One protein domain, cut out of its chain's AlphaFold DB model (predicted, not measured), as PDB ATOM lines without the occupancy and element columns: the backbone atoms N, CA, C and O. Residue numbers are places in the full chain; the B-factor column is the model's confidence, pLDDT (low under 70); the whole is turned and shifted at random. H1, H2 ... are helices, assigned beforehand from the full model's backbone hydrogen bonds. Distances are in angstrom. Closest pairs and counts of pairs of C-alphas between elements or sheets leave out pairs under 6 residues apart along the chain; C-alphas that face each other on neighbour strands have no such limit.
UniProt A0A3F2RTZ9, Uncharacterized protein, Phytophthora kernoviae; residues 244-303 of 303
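AT A GLANCE: This is residues 244 to 303 of the 303 residues of an uncharacterized protein of Phytophthora kernoviae (UniProt A0A3F2RTZ9). A small compact head of three helices has one long arm sticking out of it. In the head, H1 and H2 lie side by side as a helical hairpin and the short H3 packs on H1; residues 282 to 303, with the helix H4, make the arm and give the model its length. The printed part has 60 residues with four named helices, in the order H1, H2, H3, H4, and no named strand, and its class is all helix. The whole is extended, with a radius of gyration of the C-alphas of 16.4 A, and the C-alphas span 53 by 21 by 16 A.

IN THESE COORDINATES: H1 holds residues 244 to 256 and measures 18.5 A from first to last C-alpha. It begins at C-alpha 244, at (106.540, 44.612, 49.847). H2 follows with residues 261 to 270, 14.2 A long. H3 is a short helix of residues 275 to 278, 5.4 A from first to last C-alpha, beginning at C-alpha 275, at (96.288, 38.416, 46.697). H4, residues 284 to 299, is the longest helix, with 22.7 A between its first and last C-alphas, and it ends at C-alpha 299, at (64.721, 47.295, 59.023).

HOW THE PARTS SIT: H1 and H2 form a helical hairpin and run opposite ways at a shallow tilt of 19 degrees. H1 touches H2 with residues 251 to 255 alone, and their closest C-alphas, those of Phe 251 and Val 264, are 6.5 A apart. H1 touches H3 with residues 248 to 252 alone, and the closest C-alphas are those of Ile 248 and Leu 278, at 6.2 A. H2 and H3 only just touch, with 3 pairs of C-alphas within 8 A, and only at the corner by their link; the closest C-alphas are those of Glu 265 and Pro 275, 5.8 A apart. H4 is apart from H1, H2 and H3. In H1, H2 and H4 every pair of O i and N i+4 is within hydrogen-bond range, while H3, with four residues, is too short for such a pair.

THE WHOLE: The outline is a rod, and the two C-alphas farthest apart, those of Lys 270 and Ala 303, are 52.7 A from each other. Residues 282 to 303, of which 284 to 299 belong to H4, stand free. The body without them has 38 residues, spans 21 by 18 by 14 A and has a radius of gyration of 8.6 A. The links from H1 to H2, H2 to H3 and H3 to H4 are tight. The printed part has no cut and ends at residue 303, the chain's last residue. The mean pLDDT of the printed part is 74.7; residues 244, 275, 279 to 290, 292 and 298 to 303 are under 70, and the mean over H4 is 66.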
ATOM      1  N   HIS A 244     107.855  45.236  49.964       66.56
ATOM      2  CA  HIS A 244     106.540  44.612  49.847       66.56
ATOM      3  C   HIS A 244     105.454  45.636  49.475       66.56
ATOM      4  O   HIS A 244     104.660  45.417  48.556       66.56
ATOM      5  N   THR A 245     105.489  46.820  50.092       72.25
ATOM      6  CA  THR A 245     104.558  47.924  49.801       72.25
ATOM      7  C   THR A 245     104.689  48.455  48.368       72.25
ATOM      8  O   THR A 245     103.674  48.708  47.714       72.25
ATOM      9  N   GLN A 246     105.910  48.533  47.825       77.62
ATOM     10  CA  GLN A 246     106.155  48.930  46.429       77.62
ATOM     11  C   GLN A 246     105.634  47.897  45.419       77.62
ATOM     12  O   GLN A 246     105.067  48.259  44.379       77.62
ATOM     13  N   LYS A 247     105.779  46.599  45.718       81.62
ATOM     14  CA  LYS A 247     105.218  45.521  44.887       81.62
ATOM     15  C   LYS A 247     103.689  45.592  44.871       81.62
ATOM     16  O   LYS A 247     103.085  45.579  43.797       81.62
ATOM     17  N   ILE A 248     103.059  45.779  46.032       82.31
ATOM     18  CA  ILE A 248     101.602  45.951  46.160       82.31
ATOM     19  C   ILE A 248     101.104  47.167  45.367       82.31
ATOM     20  O   ILE A 248     100.104  47.066  44.650       82.31
ATOM     21  N   GLU A 249     101.790  48.310  45.442       83.12
ATOM     22  CA  GLU A 249     101.420  49.512  44.683       83.12
ATOM     23  C   GLU A 249     101.508  49.277  43.167       83.12
ATOM     24  O   GLU A 249     100.612  49.667  42.409       83.12
ATOM     25  N   THR A 250     102.535  48.555  42.723       86.62
ATOM     26  CA  THR A 250     102.726  48.190  41.316       86.62
ATOM     27  C   THR A 250     101.593  47.291  40.809       86.62
ATOM     28  O   THR A 250     101.031  47.542  39.739       86.62
ATOM     29  N   PHE A 251     101.183  46.283  41.582       87.00
ATOM     30  CA  PHE A 251     100.051  45.420  41.232       87.00
ATOM     31  C   PHE A 251      98.706  46.157  41.277       87.00
ATOM     32  O   PHE A 251      97.878  45.976  40.381       87.00
ATOM     33  N   ARG A 252      98.494  47.068  42.235       87.38
ATOM     34  CA  ARG A 252      97.315  47.954  42.237       87.38
ATOM     35  C   ARG A 252      97.279  48.857  41.008       87.38
ATOM     36  O   ARG A 252      96.210  49.072  40.437       87.38
ATOM     37  N   ARG A 253      98.435  49.341  40.545       88.69
ATOM     38  CA  ARG A 253      98.540  50.095  39.291       88.69
ATOM     39  C   ARG A 253      98.168  49.235  38.082       88.69
ATOM     40  O   ARG A 253      97.440  49.729  37.230       88.69
ATOM     41  N   MET A 254      98.586  47.965  38.033       86.25
ATOM     42  CA  MET A 254      98.183  47.021  36.974       86.25
ATOM     43  C   MET A 254      96.662  46.817  36.926       86.25
ATOM     44  O   MET A 254      96.065  46.838  35.852       86.25
ATOM     45  N   LEU A 255      96.017  46.699  38.088       87.38
ATOM     46  CA  LEU A 255      94.559  46.606  38.174       87.38
ATOM     47  C   LEU A 255      93.871  47.899  37.711       87.38
ATOM     48  O   LEU A 255      92.863  47.843  37.012       87.38
ATOM     49  N   LYS A 256      94.440  49.066  38.035       85.06
ATOM     50  CA  LYS A 256      93.910  50.374  37.616       85.06
ATOM     51  C   LYS A 256      94.016  50.615  36.107       85.06
ATOM     52  O   LYS A 256      93.161  51.297  35.553       85.06
ATOM     53  N   VAL A 257      95.033  50.062  35.443       87.25
ATOM     54  CA  VAL A 257      95.192  50.152  33.977       87.25
ATOM     55  C   VAL A 257      94.414  49.068  33.213       87.25
ATOM     56  O   VAL A 257      94.527  48.992  31.994       87.25
ATOM     57  N   GLY A 258      93.608  48.252  33.903       84.19
ATOM     58  CA  GLY A 258      92.692  47.294  33.274       84.19
ATOM     59  C   GLY A 258      93.292  45.920  32.970       84.19
ATOM     60  O   GLY A 258      92.710  45.169  32.187       84.19
ATOM     61  N   VAL A 259      94.430  45.554  33.577       87.38
ATOM     62  CA  VAL A 259      94.954  44.184  33.466       87.38
ATOM     63  C   VAL A 259      93.981  43.212  34.152       87.38
ATOM     64  O   VAL A 259      93.584  43.459  35.296       87.38
ATOM     65  N   PRO A 260      93.605  42.088  33.507       87.50
ATOM     66  CA  PRO A 260      92.733  41.088  34.112       87.50
ATOM     67  C   PRO A 260      93.270  40.572  35.454       87.50
ATOM     68  O   PRO A 260      94.426  40.156  35.554       87.50
ATOM     69  N   ARG A 261      92.403  40.541  36.478       82.50
ATOM     70  CA  ARG A 261      92.757  40.173  37.866       82.50
ATOM     71  C   ARG A 261      93.479  38.831  37.974       82.50
ATOM     72  O   ARG A 261      94.460  38.730  38.698       82.50
ATOM     73  N   HIS A 262      93.056  37.845  37.185       85.50
ATOM     74  CA  HIS A 262      93.651  36.509  37.183       85.50
ATOM     75  C   HIS A 262      95.158  36.515  36.859       85.50
ATOM     76  O   HIS A 262      95.935  35.795  37.483       85.50
ATOM     77  N   LEU A 263      95.593  37.372  35.929       87.88
ATOM     78  CA  LEU A 263      97.008  37.504  35.568       87.88
ATOM     79  C   LEU A 263      97.808  38.212  36.665       87.88
ATOM     80  O   LEU A 263      98.948  37.840  36.944       87.88
ATOM     81  N   VAL A 264      97.202  39.216  37.300       89.19
ATOM     82  CA  VAL A 264      97.819  39.968  38.399       89.19
ATOM     83  C   VAL A 264      97.998  39.076  39.627       89.19
ATOM     84  O   VAL A 264      99.070  39.077  40.216       89.19
ATOM     85  N   GLU A 265      97.005  38.258  39.971       87.31
ATOM     86  CA  GLU A 265      97.071  37.318  41.096       87.31
ATOM     87  C   GLU A 265      98.123  36.225  40.881       87.31
ATOM     88  O   GLU A 265      98.880  35.906  41.796       87.31
ATOM     89  N   MET A 266      98.218  35.675  39.667       86.31
ATOM     90  CA  MET A 266      99.243  34.685  39.327       86.31
ATOM     91  C   MET A 266     100.654  35.269  39.458       86.31
ATOM     92  O   MET A 266     101.559  34.610  39.974       86.31
ATOM     93  N   LYS A 267     100.840  36.521  39.027       86.25
ATOM     94  CA  LYS A 267     102.123  37.212  39.138       86.25
ATOM     95  C   LYS A 267     102.448  37.612  40.578       86.25
ATOM     96  O   LYS A 267     103.579  37.409  41.003       86.25
ATOM     97  N   ALA A 268     101.465  38.086  41.337       87.56
ATOM     98  CA  ALA A 268     101.617  38.423  42.749       87.56
ATOM     99  C   ALA A 268     102.026  37.202  43.585       87.56
ATOM    100  O   ALA A 268     103.018  37.269  44.305       87.56
ATOM    101  N   ARG A 269     101.372  36.048  43.386       86.12
ATOM    102  CA  ARG A 269     101.746  34.781  44.042       86.12
ATOM    103  C   ARG A 269     103.171  34.346  43.710       86.12
ATOM    104  O   ARG A 269     103.882  33.863  44.584       86.12
ATOM    105  N   LYS A 270     103.601  34.527  42.457       85.69
ATOM    106  CA  LYS A 270     104.973  34.217  42.027       85.69
ATOM    107  C   LYS A 270     106.011  35.145  42.667       85.69
ATOM    108  O   LYS A 270     107.144  34.728  42.875       85.69
ATOM    109  N   GLU A 271     105.627  36.381  42.967       82.25
ATOM    110  CA  GLU A 271     106.472  37.390  43.617       82.25
ATOM    111  C   GLU A 271     106.333  37.400  45.152       82.25
ATOM    112  O   GLU A 271     106.947  38.243  45.807       82.25
ATOM    113  N   GLY A 272     105.576  36.451  45.721       79.44
ATOM    114  CA  GLY A 272     105.392  36.281  47.166       79.44
ATOM    115  C   GLY A 272     104.415  37.266  47.814       79.44
ATOM    116  O   GLY A 272     104.396  37.365  49.032       79.44
ATOM    117  N   VAL A 273     103.619  37.994  47.023       79.56
ATOM    118  CA  VAL A 273     102.620  38.956  47.514       79.56
ATOM    119  C   VAL A 273     101.259  38.278  47.619       79.56
ATOM    120  O   VAL A 273     100.754  37.720  46.635       79.56
ATOM    121  N   ASP A 274     100.630  38.368  48.789       78.12
ATOM    122  CA  ASP A 274      99.320  37.769  49.009       78.12
ATOM    123  C   ASP A 274      98.205  38.518  48.251       78.12
ATOM    124  O   ASP A 274      98.066  39.744  48.340       78.12
ATOM    125  N   PRO A 275      97.330  37.799  47.519       69.56
ATOM    126  CA  PRO A 275      96.288  38.416  46.697       69.56
ATOM    127  C   PRO A 275      95.204  39.119  47.526       69.56
ATOM    128  O   PRO A 275      94.438  39.919  46.986       69.56
ATOM    129  N   ALA A 276      95.123  38.835  48.830       74.50
ATOM    130  CA  ALA A 276      94.198  39.486  49.751       74.50
ATOM    131  C   ALA A 276      94.575  40.957  50.004       74.50
ATOM    132  O   ALA A 276      93.692  41.817  50.041       74.50
ATOM    133  N   GLU A 277      95.869  41.276  50.078       73.06
ATOM    134  CA  GLU A 277      96.360  42.632  50.351       73.06
ATOM    135  C   GLU A 277      96.177  43.578  49.154       73.06
ATOM    136  O   GLU A 277      95.956  44.787  49.301       73.06
ATOM    137  N   LEU A 278      96.157  43.020  47.941       71.31
ATOM    138  CA  LEU A 278      95.870  43.760  46.710       71.31
ATOM    139  C   LEU A 278      94.452  44.354  46.702       71.31
ATOM    140  O   LEU A 278      94.247  45.433  46.144       71.31
ATOM    141  N   ASN A 279      93.493  43.699  47.369       65.81
ATOM    142  CA  ASN A 279      92.079  44.095  47.408       65.81
ATOM    143  C   ASN A 279      91.761  45.179  48.455       65.81
ATOM    144  O   ASN A 279      90.634  45.682  48.500       65.81
ATOM    145  N   GLY A 280      92.740  45.556  49.282       62.53
ATOM    146  CA  GLY A 280      92.576  46.399  50.467       62.53
ATOM    147  C   GLY A 280      92.235  47.880  50.255       62.53
ATOM    148  O   GLY A 280      92.524  48.666  51.148       62.53
ATOM    149  N   SER A 281      91.643  48.317  49.134       55.78
ATOM    150  CA  SER A 281      91.218  49.730  49.049       55.78
ATOM    151  C   SER A 281      90.013  50.103  48.188       55.78
ATOM    152  O   SER A 281      89.605  51.258  48.275       55.78
ATOM    153  N   THR A 282      89.390  49.225  47.389       55.75
ATOM    154  CA  THR A 282      88.368  49.741  46.440       55.75
ATOM    155  C   THR A 282      87.124  48.900  46.170       55.75
ATOM    156  O   THR A 282      86.196  49.436  45.569       55.75
ATOM    157  N   SER A 283      87.007  47.649  46.624       54.28
ATOM    158  CA  SER A 283      85.817  46.839  46.283       54.28
ATOM    159  C   SER A 283      85.130  46.144  47.456       54.28
ATOM    160  O   SER A 283      83.906  46.042  47.444       54.28
ATOM    161  N   SER A 284      85.855  45.735  48.501       49.66
ATOM    162  CA  SER A 284      85.224  45.007  49.614       49.66
ATOM    163  C   SER A 284      84.495  45.933  50.597       49.66
ATOM    164  O   SER A 284      83.351  45.673  50.957       49.66
ATOM    165  N   HIS A 285      85.100  47.068  50.971       52.53
ATOM    166  CA  HIS A 285      84.484  47.997  51.928       52.53
ATOM    167  C   HIS A 285      83.259  48.723  51.365       52.53
ATOM    168  O   HIS A 285      82.306  48.955  52.101       52.53
ATOM    169  N   THR A 286      83.234  49.041  50.069       57.12
ATOM    170  CA  THR A 286      82.094  49.730  49.451       57.12
ATOM    171  C   THR A 286      80.894  48.799  49.311       57.12
ATOM    172  O   THR A 286      79.780  49.200  49.627       57.12
ATOM    173  N   ILE A 287      81.103  47.540  48.911       62.41
ATOM    174  CA  ILE A 287      80.008  46.567  48.802       62.41
ATOM    175  C   ILE A 287      79.479  46.199  50.191       62.41
ATOM    176  O   ILE A 287      78.267  46.185  50.386       62.41
ATOM    177  N   GLN A 288      80.352  46.006  51.180       61.28
ATOM    178  CA  GLN A 288      79.929  45.675  52.542       61.28
ATOM    179  C   GLN A 288      79.261  46.865  53.259       61.28
ATOM    180  O   GLN A 288      78.271  46.680  53.965       61.28
ATOM    181  N   ALA A 289      79.716  48.103  53.018       61.50
ATOM    182  CA  ALA A 289      79.062  49.311  53.526       61.50
ATOM    183  C   ALA A 289      77.706  49.577  52.849       61.50
ATOM    184  O   ALA A 289      76.763  50.003  53.518       61.50
ATOM    185  N   LEU A 290      77.575  49.299  51.547       66.69
ATOM    186  CA  LEU A 290      76.295  49.392  50.842       66.69
ATOM    187  C   LEU A 290      75.327  48.291  51.282       66.69
ATOM    188  O   LEU A 290      74.158  48.591  51.510       66.69
ATOM    189  N   GLN A 291      75.798  47.060  51.495       70.44
ATOM    190  CA  GLN A 291      74.984  45.978  52.055       70.44
ATOM    191  C   GLN A 291      74.481  46.320  53.461       70.44
ATOM    192  O   GLN A 291      73.289  46.193  53.727       70.44
ATOM    193  N   TYR A 292      75.342  46.844  54.339       69.50
ATOM    194  CA  TYR A 292      74.934  47.243  55.688       69.50
ATOM    195  C   TYR A 292      73.938  48.416  55.684       69.50
ATOM    196  O   TYR A 292      73.030  48.473  56.512       69.50
ATOM    197  N   LYS A 293      74.053  49.335  54.714       77.00
ATOM    198  CA  LYS A 293      73.109  50.446  54.536       77.00
ATOM    199  C   LYS A 293      71.765  49.983  53.962       77.00
ATOM    200  O   LYS A 293      70.736  50.485  54.400       77.00
ATOM    201  N   LEU A 294      71.760  49.007  53.052       73.62
ATOM    202  CA  LEU A 294      70.535  48.428  52.490       73.62
ATOM    203  C   LEU A 294      69.750  47.633  53.545       73.62
ATOM    204  O   LEU A 294      68.544  47.812  53.679       73.62
ATOM    205  N   ILE A 295      70.448  46.824  54.350       74.62
ATOM    206  CA  ILE A 295      69.852  46.055  55.455       74.62
ATOM    207  C   ILE A 295      69.248  46.999  56.504       74.62
ATOM    208  O   ILE A 295      68.133  46.780  56.971       74.62
ATOM    209  N   ARG A 296      69.944  48.098  56.826       74.38
ATOM    210  CA  ARG A 296      69.442  49.108  57.766       74.38
ATOM    211  C   ARG A 296      68.176  49.808  57.260       74.38
ATOM    212  O   ARG A 296      67.262  50.008  58.050       74.38
ATOM    213  N   ILE A 297      68.098  50.150  55.974       74.94
ATOM    214  CA  ILE A 297      66.907  50.797  55.393       74.94
ATOM    215  C   ILE A 297      65.703  49.845  55.395       74.94
ATOM    216  O   ILE A 297      64.593  50.278  55.696       74.94
ATOM    217  N   HIS A 298      65.915  48.554  55.126       68.44
ATOM    218  CA  HIS A 298      64.836  47.564  55.172       68.44
ATOM    219  C   HIS A 298      64.281  47.403  56.599       68.44
ATOM    220  O   HIS A 298      63.074  47.416  56.794       68.44
ATOM    221  N   SER A 299      65.151  47.390  57.618       64.56
ATOM    222  CA  SER A 299      64.721  47.295  59.023       64.56
ATOM    223  C   SER A 299      63.943  48.511  59.544       64.56
ATOM    224  O   SER A 299      63.215  48.388  60.521       64.56
ATOM    225  N   THR A 300      64.095  49.681  58.916       64.62
ATOM    226  CA  THR A 300      63.356  50.902  59.286       64.62
ATOM    227  C   THR A 300      62.041  51.080  58.531       64.62
ATOM    228  O   THR A 300      61.309  52.010  58.837       64.62
ATOM    229  N   LEU A 301      61.770  50.249  57.519       66.50
ATOM    230  CA  LEU A 301      60.507  50.273  56.775       66.50
ATOM    231  C   LEU A 301      59.460  49.311  57.360       66.50
ATOM    232  O   LEU A 301      58.274  49.503  57.116       66.50
ATOM    233  N   ASP A 302      59.904  48.307  58.121       55.22
ATOM    234  CA  ASP A 302      59.057  47.275  58.737       55.22
ATOM    235  C   ASP A 302      58.656  47.592  60.204       55.22
ATOM    236  O   ASP A 302      58.082  46.736  60.879       55.22
ATOM    237  N   ALA A 303      58.952  48.799  60.707       52.00
ATOM    238  CA  ALA A 303      58.595  49.292  62.049       52.00
ATOM    239  C   ALA A 303      57.691  50.529  61.960       52.00
ATOM    240  O   ALA A 303      56.752  50.624  62.784       52.00
TER     241      ALA A 303